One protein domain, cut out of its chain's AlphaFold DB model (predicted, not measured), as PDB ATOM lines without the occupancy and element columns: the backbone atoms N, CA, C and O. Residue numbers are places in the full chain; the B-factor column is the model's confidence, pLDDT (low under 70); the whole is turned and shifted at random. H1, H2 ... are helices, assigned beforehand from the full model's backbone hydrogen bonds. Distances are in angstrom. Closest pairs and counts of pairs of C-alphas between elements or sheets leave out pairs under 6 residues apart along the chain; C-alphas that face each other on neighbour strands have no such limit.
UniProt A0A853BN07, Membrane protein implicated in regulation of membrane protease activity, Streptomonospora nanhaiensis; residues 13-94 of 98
ATOM      1  N   ILE A  13     -11.914  32.869  45.243       62.91
ATOM      2  CA  ILE A  13     -11.149  32.612  44.016       62.91
ATOM      3  C   ILE A  13     -10.337  33.825  43.525       62.91
ATOM      4  O   ILE A  13      -9.347  33.649  42.812       62.91
ATOM      5  N   ARG A  14     -10.700  35.052  43.935       64.00
ATOM      6  CA  ARG A  14     -10.003  36.298  43.562       64.00
ATOM      7  C   ARG A  14      -8.748  36.584  44.381       64.00
ATOM      8  O   ARG A  14      -8.095  37.595  44.134       64.00
ATOM      9  N   LYS A  15      -8.390  35.751  45.364       72.94
ATOM     10  CA  LYS A  15      -7.144  35.920  46.128       72.94
ATOM     11  C   LYS A  15      -5.991  35.240  45.367       72.94
ATOM     12  O   LYS A  15      -5.840  34.025  45.489       72.94
ATOM     13  N   PRO A  16      -5.138  35.981  44.625       78.06
ATOM     14  CA  PRO A  16      -4.082  35.383  43.795       78.06
ATOM     15  C   PRO A  16      -3.065  34.583  44.617       78.06
ATOM     16  O   PRO A  16      -2.455  33.647  44.114       78.06
ATOM     17  N   TRP A  17      -2.923  34.893  45.906       79.62
ATOM     18  CA  TRP A  17      -2.047  34.158  46.811       79.62
ATOM     19  C   TRP A  17      -2.427  32.675  46.958       79.62
ATOM     20  O   TRP A  17      -1.539  31.835  47.064       79.62
ATOM     21  N   ILE A  18      -3.720  32.331  46.866       82.75
ATOM     22  CA  ILE A  18      -4.181  30.936  46.933       82.75
ATOM     23  C   ILE A  18      -3.621  30.123  45.765       82.75
ATOM     24  O   ILE A  18      -3.174  28.995  45.956       82.75
ATOM     25  N   TRP A  19      -3.605  30.726  44.575       83.81
ATOM     26  CA  TRP A  19      -3.050  30.130  43.365       83.81
ATOM     27  C   TRP A  19      -1.528  30.021  43.416       83.81
ATOM     28  O   TRP A  19      -0.988  29.032  42.936       83.81
ATOM     29  N   ILE A  20      -0.839  30.987  44.034       87.56
ATOM     30  CA  ILE A  20       0.618  30.920  44.238       87.56
ATOM     31  C   ILE A  20       0.974  29.736  45.141       87.56
ATOM     32  O   ILE A  20       1.847  28.948  44.790       87.56
ATOM     33  N   VAL A  21       0.281  29.582  46.274       85.56
ATOM     34  CA  VAL A  21       0.500  28.455  47.195       85.56
ATOM     35  C   VAL A  21       0.168  27.131  46.506       85.56
ATOM     36  O   VAL A  21       0.973  26.207  46.553       85.56
ATOM     37  N   LEU A  22      -0.959  27.054  45.793       85.06
ATOM     38  CA  LEU A  22      -1.341  25.865  45.031       85.06
ATOM     39  C   LEU A  22      -0.280  25.496  43.982       85.06
ATOM     40  O   LEU A  22       0.190  24.361  43.957       85.06
ATOM     41  N   ALA A  23       0.147  26.455  43.159       86.69
ATOM     42  CA  ALA A  23       1.186  26.245  42.156       86.69
ATOM     43  C   ALA A  23       2.511  25.811  42.795       86.69
ATOM     44  O   ALA A  23       3.163  24.907  42.280       86.69
ATOM     45  N   LEU A  24       2.882  26.398  43.938       86.25
ATOM     46  CA  LEU A  24       4.079  26.019  44.680       86.25
ATOM     47  C   LEU A  24       3.994  24.585  45.212       86.25
ATOM     48  O   LEU A  24       4.975  23.857  45.109       86.25
ATOM     49  N   LEU A  25       2.838  24.151  45.727       85.44
ATOM     50  CA  LEU A  25       2.630  22.763  46.152       85.44
ATOM     51  C   LEU A  25       2.721  21.777  44.983       85.44
ATOM     52  O   LEU A  25       3.334  20.716  45.124       85.44
ATOM     53  N   LEU A  26       2.155  22.129  43.823       82.00
ATOM     54  CA  LEU A  26       2.285  21.314  42.614       82.00
ATOM     55  C   LEU A  26       3.743  21.240  42.137       82.00
ATOM     56  O   LEU A  26       4.231  20.147  41.852       82.00
ATOM     57  N   LEU A  27       4.456  22.371  42.107       83.75
ATOM     58  CA  LEU A  27       5.884  22.409  41.772       83.75
ATOM     59  C   LEU A  27       6.737  21.648  42.794       83.75
ATOM     60  O   LEU A  27       7.723  21.025  42.423       83.75
ATOM     61  N   ALA A  28       6.373  21.684  44.074       79.44
ATOM     62  CA  ALA A  28       7.070  20.937  45.115       79.44
ATOM     63  C   ALA A  28       6.814  19.427  45.000       79.44
ATOM     64  O   ALA A  28       7.716  18.633  45.253       79.44
ATOM     65  N   GLY A  29       5.602  19.028  44.600       73.56
ATOM     66  CA  GLY A  29       5.234  17.624  44.412       73.56
ATOM     67  C   GLY A  29       5.887  16.982  43.187       73.56
ATOM     68  O   GLY A  29       6.157  15.780  43.207       73.56
ATOM     69  N   VAL A  30       6.171  17.770  42.144       75.56
ATOM     70  CA  VAL A  30       6.794  17.288  40.909       75.56
ATOM     71  C   VAL A  30       8.218  17.841  40.791       75.56
ATOM     72  O   VAL A  30       8.387  19.019  40.477       75.56
ATOM     73  N   PRO A  31       9.263  17.011  40.952       66.88
ATOM     74  CA  PRO A  31      10.647  17.432  40.775       66.88
ATOM     75  C   PRO A  31      10.987  17.579  39.283       66.88
ATOM     76  O   PRO A  31      11.790  16.842  38.726       66.88
ATOM     77  N   LEU A  32      10.371  18.558  38.618       64.75
ATOM     78  CA  LEU A  32      10.675  18.965  37.238       64.75
ATOM     79  C   LEU A  32      11.992  19.756  37.130       64.75
ATOM     80  O   LEU A  32      12.419  20.105  36.036       64.75
ATOM     81  N   TYR A  33      12.629  20.049  38.264       66.88
ATOM     82  CA  TYR A  33      13.818  20.893  38.383       66.88
ATOM     83  C   TYR A  33      15.107  20.112  38.676       66.88
ATOM     84  O   TYR A  33      16.174  20.723  38.755       66.88
ATOM     85  N   TRP A  34      15.043  18.788  38.865       63.09
ATOM     86  CA  TRP A  34      16.235  18.007  39.203       63.09
ATOM     87  C   TRP A  34      17.005  17.542  37.957       63.09
ATOM     88  O   TRP A  34      16.408  16.945  37.060       63.09
ATOM     89  N   PRO A  35      18.335  17.766  37.891       65.62
ATOM     90  CA  PRO A  35      19.183  17.162  36.872       65.62
ATOM     91  C   PRO A  35      19.098  15.629  36.943       65.62
ATOM     92  O   PRO A  35      18.973  15.075  38.041       65.62
ATOM     93  N   PRO A  36      19.243  14.918  35.811       63.25
ATOM     94  CA  PRO A  36      19.064  13.464  35.744       63.25
ATOM     95  C   PRO A  36      19.999  12.659  36.669       63.25
ATOM     96  O   PRO A  36      19.732  11.490  36.918       63.25
ATOM     97  N   GLY A  37      21.057  13.271  37.215       61.38
ATOM     98  CA  GLY A  37      22.002  12.645  38.150       61.38
ATOM     99  C   GLY A  37      21.681  12.785  39.646       61.38
ATOM    100  O   GLY A  37      22.482  12.353  40.461       61.38
ATOM    101  N   THR A  38      20.564  13.410  40.050       57.03
ATOM    102  CA  THR A  38      20.197  13.587  41.482       57.03
ATOM    103  C   THR A  38      18.982  12.745  41.901       57.03
ATOM    104  O   THR A  38      18.519  12.819  43.035       57.03
ATOM    105  N   VAL A  39      18.476  11.890  41.007       55.94
ATOM    106  CA  VAL A  39      17.296  11.032  41.244       55.94
ATOM    107  C   VAL A  39      17.634   9.789  42.098       55.94
ATOM    108  O   VAL A  39      16.744   9.048  42.506       55.94
ATOM    109  N   GLU A  40      18.916   9.571  42.403       57.09
ATOM    110  CA  GLU A  40      19.455   8.333  42.984       57.09
ATOM    111  C   GLU A  40      19.350   8.107  44.504       57.09
ATOM    112  O   GLU A  40      19.527   6.953  44.902       57.09
ATOM    113  N   PRO A  41      19.074   9.076  45.401       66.88
ATOM    114  CA  PRO A  41      18.927   8.732  46.809       66.88
ATOM    115  C   PRO A  41      17.601   7.992  47.032       66.88
ATOM    116  O   PRO A  41      16.530   8.574  47.227       66.88
ATOM    117  N   ILE A  42      17.701   6.667  46.986       67.75
ATOM    118  CA  ILE A  42      16.670   5.723  47.390       67.75
ATOM    119  C   ILE A  42      16.666   5.696  48.918       67.75
ATOM    120  O   ILE A  42      17.613   5.232  49.553       67.75
ATOM    121  N   VAL A  43      15.586   6.185  49.519       70.88
ATOM    122  CA  VAL A  43      15.350   6.101  50.961       70.88
ATOM    123  C   VAL A  43      14.313   5.009  51.192       70.88
ATOM    124  O   VAL A  43      13.209   5.066  50.657       70.88
ATOM    125  N   LEU A  44      14.679   3.980  51.963       68.25
ATOM    126  CA  LEU A  44      13.808   2.836  52.294       68.25
ATOM    127  C   LEU A  44      13.284   2.040  51.076       68.25
ATOM    128  O   LEU A  44      12.244   1.396  51.162       68.25
ATOM    129  N   GLY A  45      13.985   2.067  49.938       76.12
ATOM    130  CA  GLY A  45      13.551   1.397  48.702       76.12
ATOM    131  C   GLY A  45      12.645   2.246  47.803       76.12
ATOM    132  O   GLY A  45      12.289   1.804  46.713       76.12
ATOM    133  N   LEU A  46      12.313   3.472  48.221       74.06
ATOM    134  CA  LEU A  46      11.552   4.439  47.435       74.06
ATOM    135  C   LEU A  46      12.428   5.637  47.052       74.06
ATOM    136  O   LEU A  46      13.284   6.061  47.833       74.06
ATOM    137  N   PRO A  47      12.218   6.223  45.867       79.75
ATOM    138  CA  PRO A  47      12.884   7.466  45.527       79.75
ATOM    139  C   PRO A  47      12.505   8.568  46.524       79.75
ATOM    140  O   PRO A  47      11.322   8.724  46.835       79.75
ATOM    141  N   LEU A  48      13.466   9.387  46.967       77.75
ATOM    142  CA  LEU A  48      13.179  10.535  47.843       77.75
ATOM    143  C   LEU A  48      12.068  11.437  47.294       77.75
ATOM    144  O   LEU A  48      11.225  11.914  48.051       77.75
ATOM    145  N   TRP A  49      12.030  11.623  45.975       77.00
ATOM    146  CA  TRP A  49      10.988  12.415  45.338       77.00
ATOM    147  C   TRP A  49       9.585  11.861  45.586       77.00
ATOM    148  O   TRP A  49       8.681  12.651  45.818       77.00
ATOM    149  N   ALA A  50       9.402  10.540  45.636       80.69
ATOM    150  CA  ALA A  50       8.097   9.938  45.896       80.69
ATOM    151  C   ALA A  50       7.582  10.293  47.302       80.69
ATOM    152  O   ALA A  50       6.404  10.605  47.468       80.69
ATOM    153  N   LEU A  51       8.467  10.321  48.307       83.00
ATOM    154  CA  LEU A  51       8.110  10.754  49.663       83.00
ATOM    155  C   LEU A  51       7.722  12.235  49.697       83.00
ATOM    156  O   LEU A  51       6.757  12.603  50.367       83.00
ATOM    157  N   VAL A  52       8.431  13.074  48.937       82.38
ATOM    158  CA  VAL A  52       8.100  14.499  48.795       82.38
ATOM    159  C   VAL A  52       6.742  14.681  48.111       82.38
ATOM    160  O   VAL A  52       5.940  15.487  48.576       82.38
ATOM    161  N   THR A  53       6.428  13.904  47.072       84.38
ATOM    162  CA  THR A  53       5.123  13.965  46.391       84.38
ATOM    163  C   THR A  53       3.982  13.527  47.307       84.38
ATOM    164  O   THR A  53       2.937  14.183  47.353       84.38
ATOM    165  N   VAL A  54       4.180  12.451  48.079       87.56
ATOM    166  CA  VAL A  54       3.201  11.987  49.075       87.56
ATOM    167  C   VAL A  54       2.998  13.046  50.158       87.56
ATOM    168  O   VAL A  54       1.859  13.410  50.449       87.56
ATOM    169  N   GLY A  55       4.086  13.605  50.696       89.06
ATOM    170  CA  GLY A  55       4.029  14.697  51.667       89.06
ATOM    171  C   GLY A  55       3.293  15.920  51.118       89.06
ATOM    172  O   GLY A  55       2.367  16.415  51.757       89.06
ATOM    173  N   SER A  56       3.623  16.353  49.898       87.88
ATOM    174  CA  SER A  56       2.943  17.465  49.226       87.88
ATOM    175  C   SER A  56       1.451  17.187  49.029       87.88
ATOM    176  O   SER A  56       0.633  18.073  49.248       87.88
ATOM    177  N   SER A  57       1.063  15.946  48.720       88.75
ATOM    178  CA  SER A  57      -0.350  15.563  48.575       88.75
ATOM    179  C   SER A  57      -1.121  15.672  49.896       88.75
ATOM    180  O   SER A  57      -2.254  16.155  49.912       88.75
ATOM    181  N   VAL A  58      -0.501  15.278  51.014       92.75
ATOM    182  CA  VAL A  58      -1.086  15.440  52.354       92.75
ATOM    183  C   VAL A  58      -1.234  16.920  52.704       92.75
ATOM    184  O   VAL A  58      -2.303  17.340  53.149       92.75
ATOM    185  N   VAL A  59      -0.198  17.730  52.457       90.81
ATOM    186  CA  VAL A  59      -0.256  19.182  52.699       90.81
ATOM    187  C   VAL A  59      -1.311  19.836  51.805       90.81
ATOM    188  O   VAL A  59      -2.064  20.678  52.282       90.81
ATOM    189  N   LEU A  60      -1.421  19.426  50.539       88.75
ATOM    190  CA  LEU A  60      -2.431  19.917  49.604       88.75
ATOM    191  C   LEU A  60      -3.842  19.598  50.089       88.75
ATOM    192  O   LEU A  60      -4.708  20.469  50.073       88.75
ATOM    193  N   SER A  61      -4.064  18.367  50.547       91.94
ATOM    194  CA  SER A  61      -5.342  17.956  51.119       91.94
ATOM    195  C   SER A  61      -5.691  18.801  52.345       91.94
ATOM    196  O   SER A  61      -6.765  19.399  52.378       91.94
ATOM    197  N   ALA A  62      -4.762  18.944  53.296       91.56
ATOM    198  CA  ALA A  62      -4.962  19.776  54.481       91.56
ATOM    199  C   ALA A  62      -5.212  21.250  54.121       91.56
ATOM    200  O   ALA A  62      -6.086  21.891  54.703       91.56
ATOM    201  N   TYR A  63      -4.487  21.776  53.132       88.12
ATOM    202  CA  TYR A  63      -4.660  23.135  52.630       88.12
ATOM    203  C   TYR A  63      -6.050  23.340  52.031       88.12
ATOM    204  O   TYR A  63      -6.711  24.311  52.381       88.12
ATOM    205  N   LEU A  64      -6.531  22.422  51.188       86.75
ATOM    206  CA  LEU A  64      -7.882  22.486  50.625       86.75
ATOM    207  C   LEU A  64      -8.954  22.382  51.712       86.75
ATOM    208  O   LEU A  64      -9.889  23.179  51.709       86.75
ATOM    209  N   SER A  65      -8.799  21.466  52.673       89.81
ATOM    210  CA  SER A  65      -9.708  21.360  53.819       89.81
ATOM    211  C   SER A  65      -9.755  22.656  54.632       89.81
ATOM    212  O   SER A  65     -10.840  23.140  54.953       89.81
ATOM    213  N   TRP A  66      -8.597  23.263  54.909       87.00
ATOM    214  CA  TRP A  66      -8.508  24.566  55.571       87.00
ATOM    215  C   TRP A  66      -9.170  25.674  54.747       87.00
ATOM    216  O   TRP A  66      -9.886  26.517  55.287       87.00
ATOM    217  N   LEU A  67      -8.951  25.673  53.433       84.38
ATOM    218  CA  LEU A  67      -9.481  26.681  52.526       84.38
ATOM    219  C   LEU A  67     -11.005  26.619  52.454       84.38
ATOM    220  O   LEU A  67     -11.642  27.663  52.555       84.38
ATOM    221  N   CYS A  68     -11.574  25.414  52.365       81.69
ATOM    222  CA  CYS A  68     -13.014  25.201  52.453       81.69
ATOM    223  C   CYS A  68     -13.558  25.729  53.783       81.69
ATOM    224  O   CYS A  68     -14.442  26.571  53.768       81.69
ATOM    225  N   LEU A  69     -12.987  25.337  54.926       79.75
ATOM    226  CA  LEU A  69     -13.481  25.790  56.232       79.75
ATOM    227  C   LEU A  69     -13.380  27.308  56.412       79.75
ATOM    228  O   LEU A  69     -14.316  27.934  56.887       79.75
ATOM    229  N   THR A  70     -12.268  27.919  56.007       76.50
ATOM    230  CA  THR A  70     -12.018  29.342  56.285       76.50
ATOM    231  C   THR A  70     -12.694  30.259  55.274       76.50
ATOM    232  O   THR A  70     -13.121  31.352  55.623       76.50
ATOM    233  N   GLN A  71     -12.744  29.881  53.996       72.81
ATOM    234  CA  GLN A  71     -13.336  30.737  52.967       72.81
ATOM    235  C   GLN A  71     -14.843  30.524  52.826       72.81
ATOM    236  O   GLN A  71     -15.533  31.493  52.539       72.81
ATOM    237  N   TRP A  72     -15.352  29.308  53.050       65.75
ATOM    238  CA  TRP A  72     -16.789  29.029  52.981       65.75
ATOM    239  C   TRP A  72     -17.528  29.565  54.213       65.75
ATOM    240  O   TRP A  72     -18.507  30.288  54.060       65.75
ATOM    241  N   SER A  73     -16.993  29.337  55.421       65.12
ATOM    242  CA  SER A  73     -17.573  29.873  56.666       65.12
ATOM    243  C   SER A  73     -17.663  31.402  56.651       65.12
ATOM    244  O   SER A  73     -18.674  31.960  57.056       65.12
ATOM    245  N   MET A  74     -16.651  32.090  56.112       61.69
ATOM    246  CA  MET A  74     -16.659  33.556  56.023       61.69
ATOM    247  C   MET A  74     -17.709  34.103  55.042       61.69
ATOM    248  O   MET A  74     -18.127  35.248  55.198       61.69
ATOM    249  N   VAL A  75     -18.099  33.332  54.021       67.19
ATOM    250  CA  VAL A  75     -19.145  33.728  53.063       67.19
ATOM    251  C   VAL A  75     -20.526  33.512  53.680       67.19
ATOM    252  O   VAL A  75     -21.312  34.456  53.707       67.19
ATOM    253  N   GLU A  76     -20.786  32.337  54.263       70.31
ATOM    254  CA  GLU A  76     -22.070  32.037  54.921       70.31
ATOM    255  C   GLU A  76     -22.351  32.977  56.105       70.31
ATOM    256  O   GLU A  76     -23.446  33.527  56.210       70.31
ATOM    257  N   GLU A  77     -21.356  33.247  56.962       73.50
ATOM    258  CA  GLU A  77     -21.524  34.178  58.087       73.50
ATOM    259  C   GLU A  77     -21.825  35.611  57.625       73.50
ATOM    260  O   GLU A  77     -22.604  36.316  58.272       73.50
ATOM    261  N   GLN A  78     -21.225  36.066  56.518       74.38
ATOM    262  CA  GLN A  78     -21.547  37.379  55.955       74.38
ATOM    263  C   GLN A  78     -22.968  37.417  55.393       74.38
ATOM    264  O   GLN A  78     -23.700  38.362  55.691       74.38
ATOM    265  N   GLU A  79     -23.365  36.409  54.616       73.00
ATOM    266  CA  GLU A  79     -24.702  36.338  54.021       73.00
ATOM    267  C   GLU A  79     -25.797  36.290  55.096       73.00
ATOM    268  O   GLU A  79     -26.729  37.098  55.053       73.00
ATOM    269  N   GLU A  80     -25.645  35.454  56.131       79.06
ATOM    270  CA  GLU A  80     -26.605  35.394  57.242       79.06
ATOM    271  C   GLU A  80     -26.716  36.723  58.004       79.06
ATOM    272  O   GLU A  80     -27.803  37.121  58.444       79.06
ATOM    273  N   ARG A  81     -25.594  37.428  58.192       80.19
ATOM    274  CA  ARG A  81     -25.581  38.713  58.901       80.19
ATOM    275  C   ARG A  81     -26.290  39.795  58.094       80.19
ATOM    276  O   ARG A  81     -27.085  40.545  58.663       80.19
ATOM    277  N   GLU A  82     -26.074  39.825  56.781       82.25
ATOM    278  CA  GLU A  82     -26.799  40.723  55.879       82.25
ATOM    279  C   GLU A  82     -28.301  40.418  55.837       82.25
ATOM    280  O   GLU A  82     -29.115  41.345  55.833       82.25
ATOM    281  N   GLU A  83     -28.699  39.144  55.835       84.06
ATOM    282  CA  GLU A  83     -30.113  38.763  55.897       84.06
ATOM    283  C   GLU A  83     -30.770  39.181  57.218       84.06
ATOM    284  O   GLU A  83     -31.889  39.709  57.215       84.06
ATOM    285  N   ARG A  84     -30.074  39.001  58.349       83.31
ATOM    286  CA  ARG A  84     -30.550  39.458  59.666       83.31
ATOM    287  C   ARG A  84     -30.722  40.972  59.712       83.31
ATOM    288  O   ARG A  84     -31.747  41.438  60.207       83.31
ATOM    289  N   GLU A  85     -29.764  41.727  59.176       83.25
ATOM    290  CA  GLU A  85     -29.836  43.192  59.082       83.25
ATOM    291  C   GLU A  85     -31.008  43.632  58.187       83.25
ATOM    292  O   GLU A  85     -31.857  44.408  58.628       83.25
ATOM    293  N   ARG A  86     -31.162  43.043  56.991       80.44
ATOM    294  CA  ARG A  86     -32.313  43.307  56.098       80.44
ATOM    295  C   ARG A  86     -33.654  42.980  56.755       80.44
ATOM    296  O   ARG A  86     -34.645  43.679  56.526       80.44
ATOM    297  N   ARG A  87     -33.720  41.906  57.546       79.69
ATOM    298  CA  ARG A  87     -34.936  41.515  58.273       79.69
ATOM    299  C   ARG A  87     -35.247  42.487  59.412       79.69
ATOM    300  O   ARG A  87     -36.417  42.814  59.601       79.69
ATOM    301  N   ALA A  88     -34.231  42.969  60.127       82.62
ATOM    302  CA  ALA A  88     -34.385  43.986  61.165       82.62
ATOM    303  C   ALA A  88     -34.870  45.328  60.582       82.62
ATOM    304  O   ALA A  88     -35.802  45.924  61.119       82.62
ATOM    305  N   GLU A  89     -34.326  45.752  59.435       78.00
ATOM    306  CA  GLU A  89     -34.770  46.963  58.726       78.00
ATOM    307  C   GLU A  89     -36.224  46.861  58.237       78.00
ATOM    308  O   GLU A  89     -37.007  47.799  58.402       78.00
ATOM    309  N   ARG A  90     -36.629  45.706  57.684       71.38
ATOM    310  CA  ARG A  90     -38.030  45.478  57.276       71.38
ATOM    311  C   ARG A  90     -38.993  45.400  58.460       71.38
ATOM    312  O   ARG A  90     -40.133  45.829  58.322       71.38
ATOM    313  N   GLY A  91     -38.550  44.863  59.598       64.69
ATOM    314  CA  GLY A  91     -39.348  44.803  60.825       64.69
ATOM    315  C   GLY A  91     -39.599  46.183  61.438       64.69
ATOM    316  O   GLY A  91     -40.711  46.455  61.875       64.69
ATOM    317  N   GLY A  92     -38.608  47.081  61.398       59.84
ATOM    318  CA  GLY A  92     -38.740  48.446  61.923       59.84
ATOM    319  C   GLY A  92     -39.612  49.377  61.071       59.84
ATOM    320  O   GLY A  92     -40.201  50.317  61.595       59.84
ATOM    321  N   HIS A  93     -39.745  49.116  59.767       56.62
ATOM    322  CA  HIS A  93     -40.577  49.933  58.874       56.62
ATOM    323  C   HIS A  93     -42.085  49.607  58.961       56.62
ATOM    324  O   HIS A  93     -42.902  50.342  58.412       56.62
ATOM    325  N   GLY A  94     -42.469  48.519  59.644       54.38
ATOM    326  CA  GLY A  94     -43.858  48.053  59.738       54.38
ATOM    327  C   GLY A  94     -44.693  48.652  60.876       54.38
ATOM    328  O   GLY A  94     -45.913  48.562  60.819       54.38
TER     329      GLY A  94
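AT A GLANCE: This is residues 13 to 94 of the 98 residues of the protein "Membrane protein implicated in regulation of membrane protease activity" of Streptomonospora nanhaiensis (UniProt A0A853BN07). One very long helix, H2, makes the length of the domain, and a much shorter helix, H1, folds alongside its first part as the short arm of a lopsided helical hairpin. A long loop, residues 30 to 47, joins the two at one end, while at the other end residues 72 to 94, of which 72 to 92 belong to H2, stick out free. The printed part has 82 residues with two named helices, H1 then H2, and no named strand; the class is all helix. The whole is extended, with a radius of gyration of the C-alphas of 22.3 A, a rod spanning 77 by 24 by 8 A.

IN THESE COORDINATES: H2 is residues 48 to 92, 65.8 A from first to last C-alpha, from C-alpha 48 at (13.179, 10.535, 47.843) to C-alpha 92 at (-38.740, 48.446, 61.923). H1 is residues 16 to 29, 20.1 A long, and begins with C-alpha 16 at (-4.082, 35.383, 43.795).

HOW THE PARTS SIT: H2 touches H1 with its residues 49 to 60 alone; the closest C-alphas are those of Thr 53 and Gly 29, 4.2 A apart. Their lines stand at a shallow tilt of 20 degrees and run opposite ways, a helical hairpin. Their centres are 17.7 A apart. In the link, residues 42 to 43 form a short antiparallel pairing with residues 46 to 47. Each O i to N i+4 pair of H1 is within hydrogen-bond range, and 40 of 41 in H2.

THE WHOLE: The C-alphas farthest apart are those of Gly 37 and Gly 94, at 77.8 A. Without residues 72 to 94, the body spans 41 by 22 by 8 A. The link from H1 to H2 is long, with 18 residues, and the printed part has no cut. The mean pLDDT of the printed part is 76.5; residues 13 to 14, 31 to 42, 44, 72 to 75 and 91 to 94 are under 70.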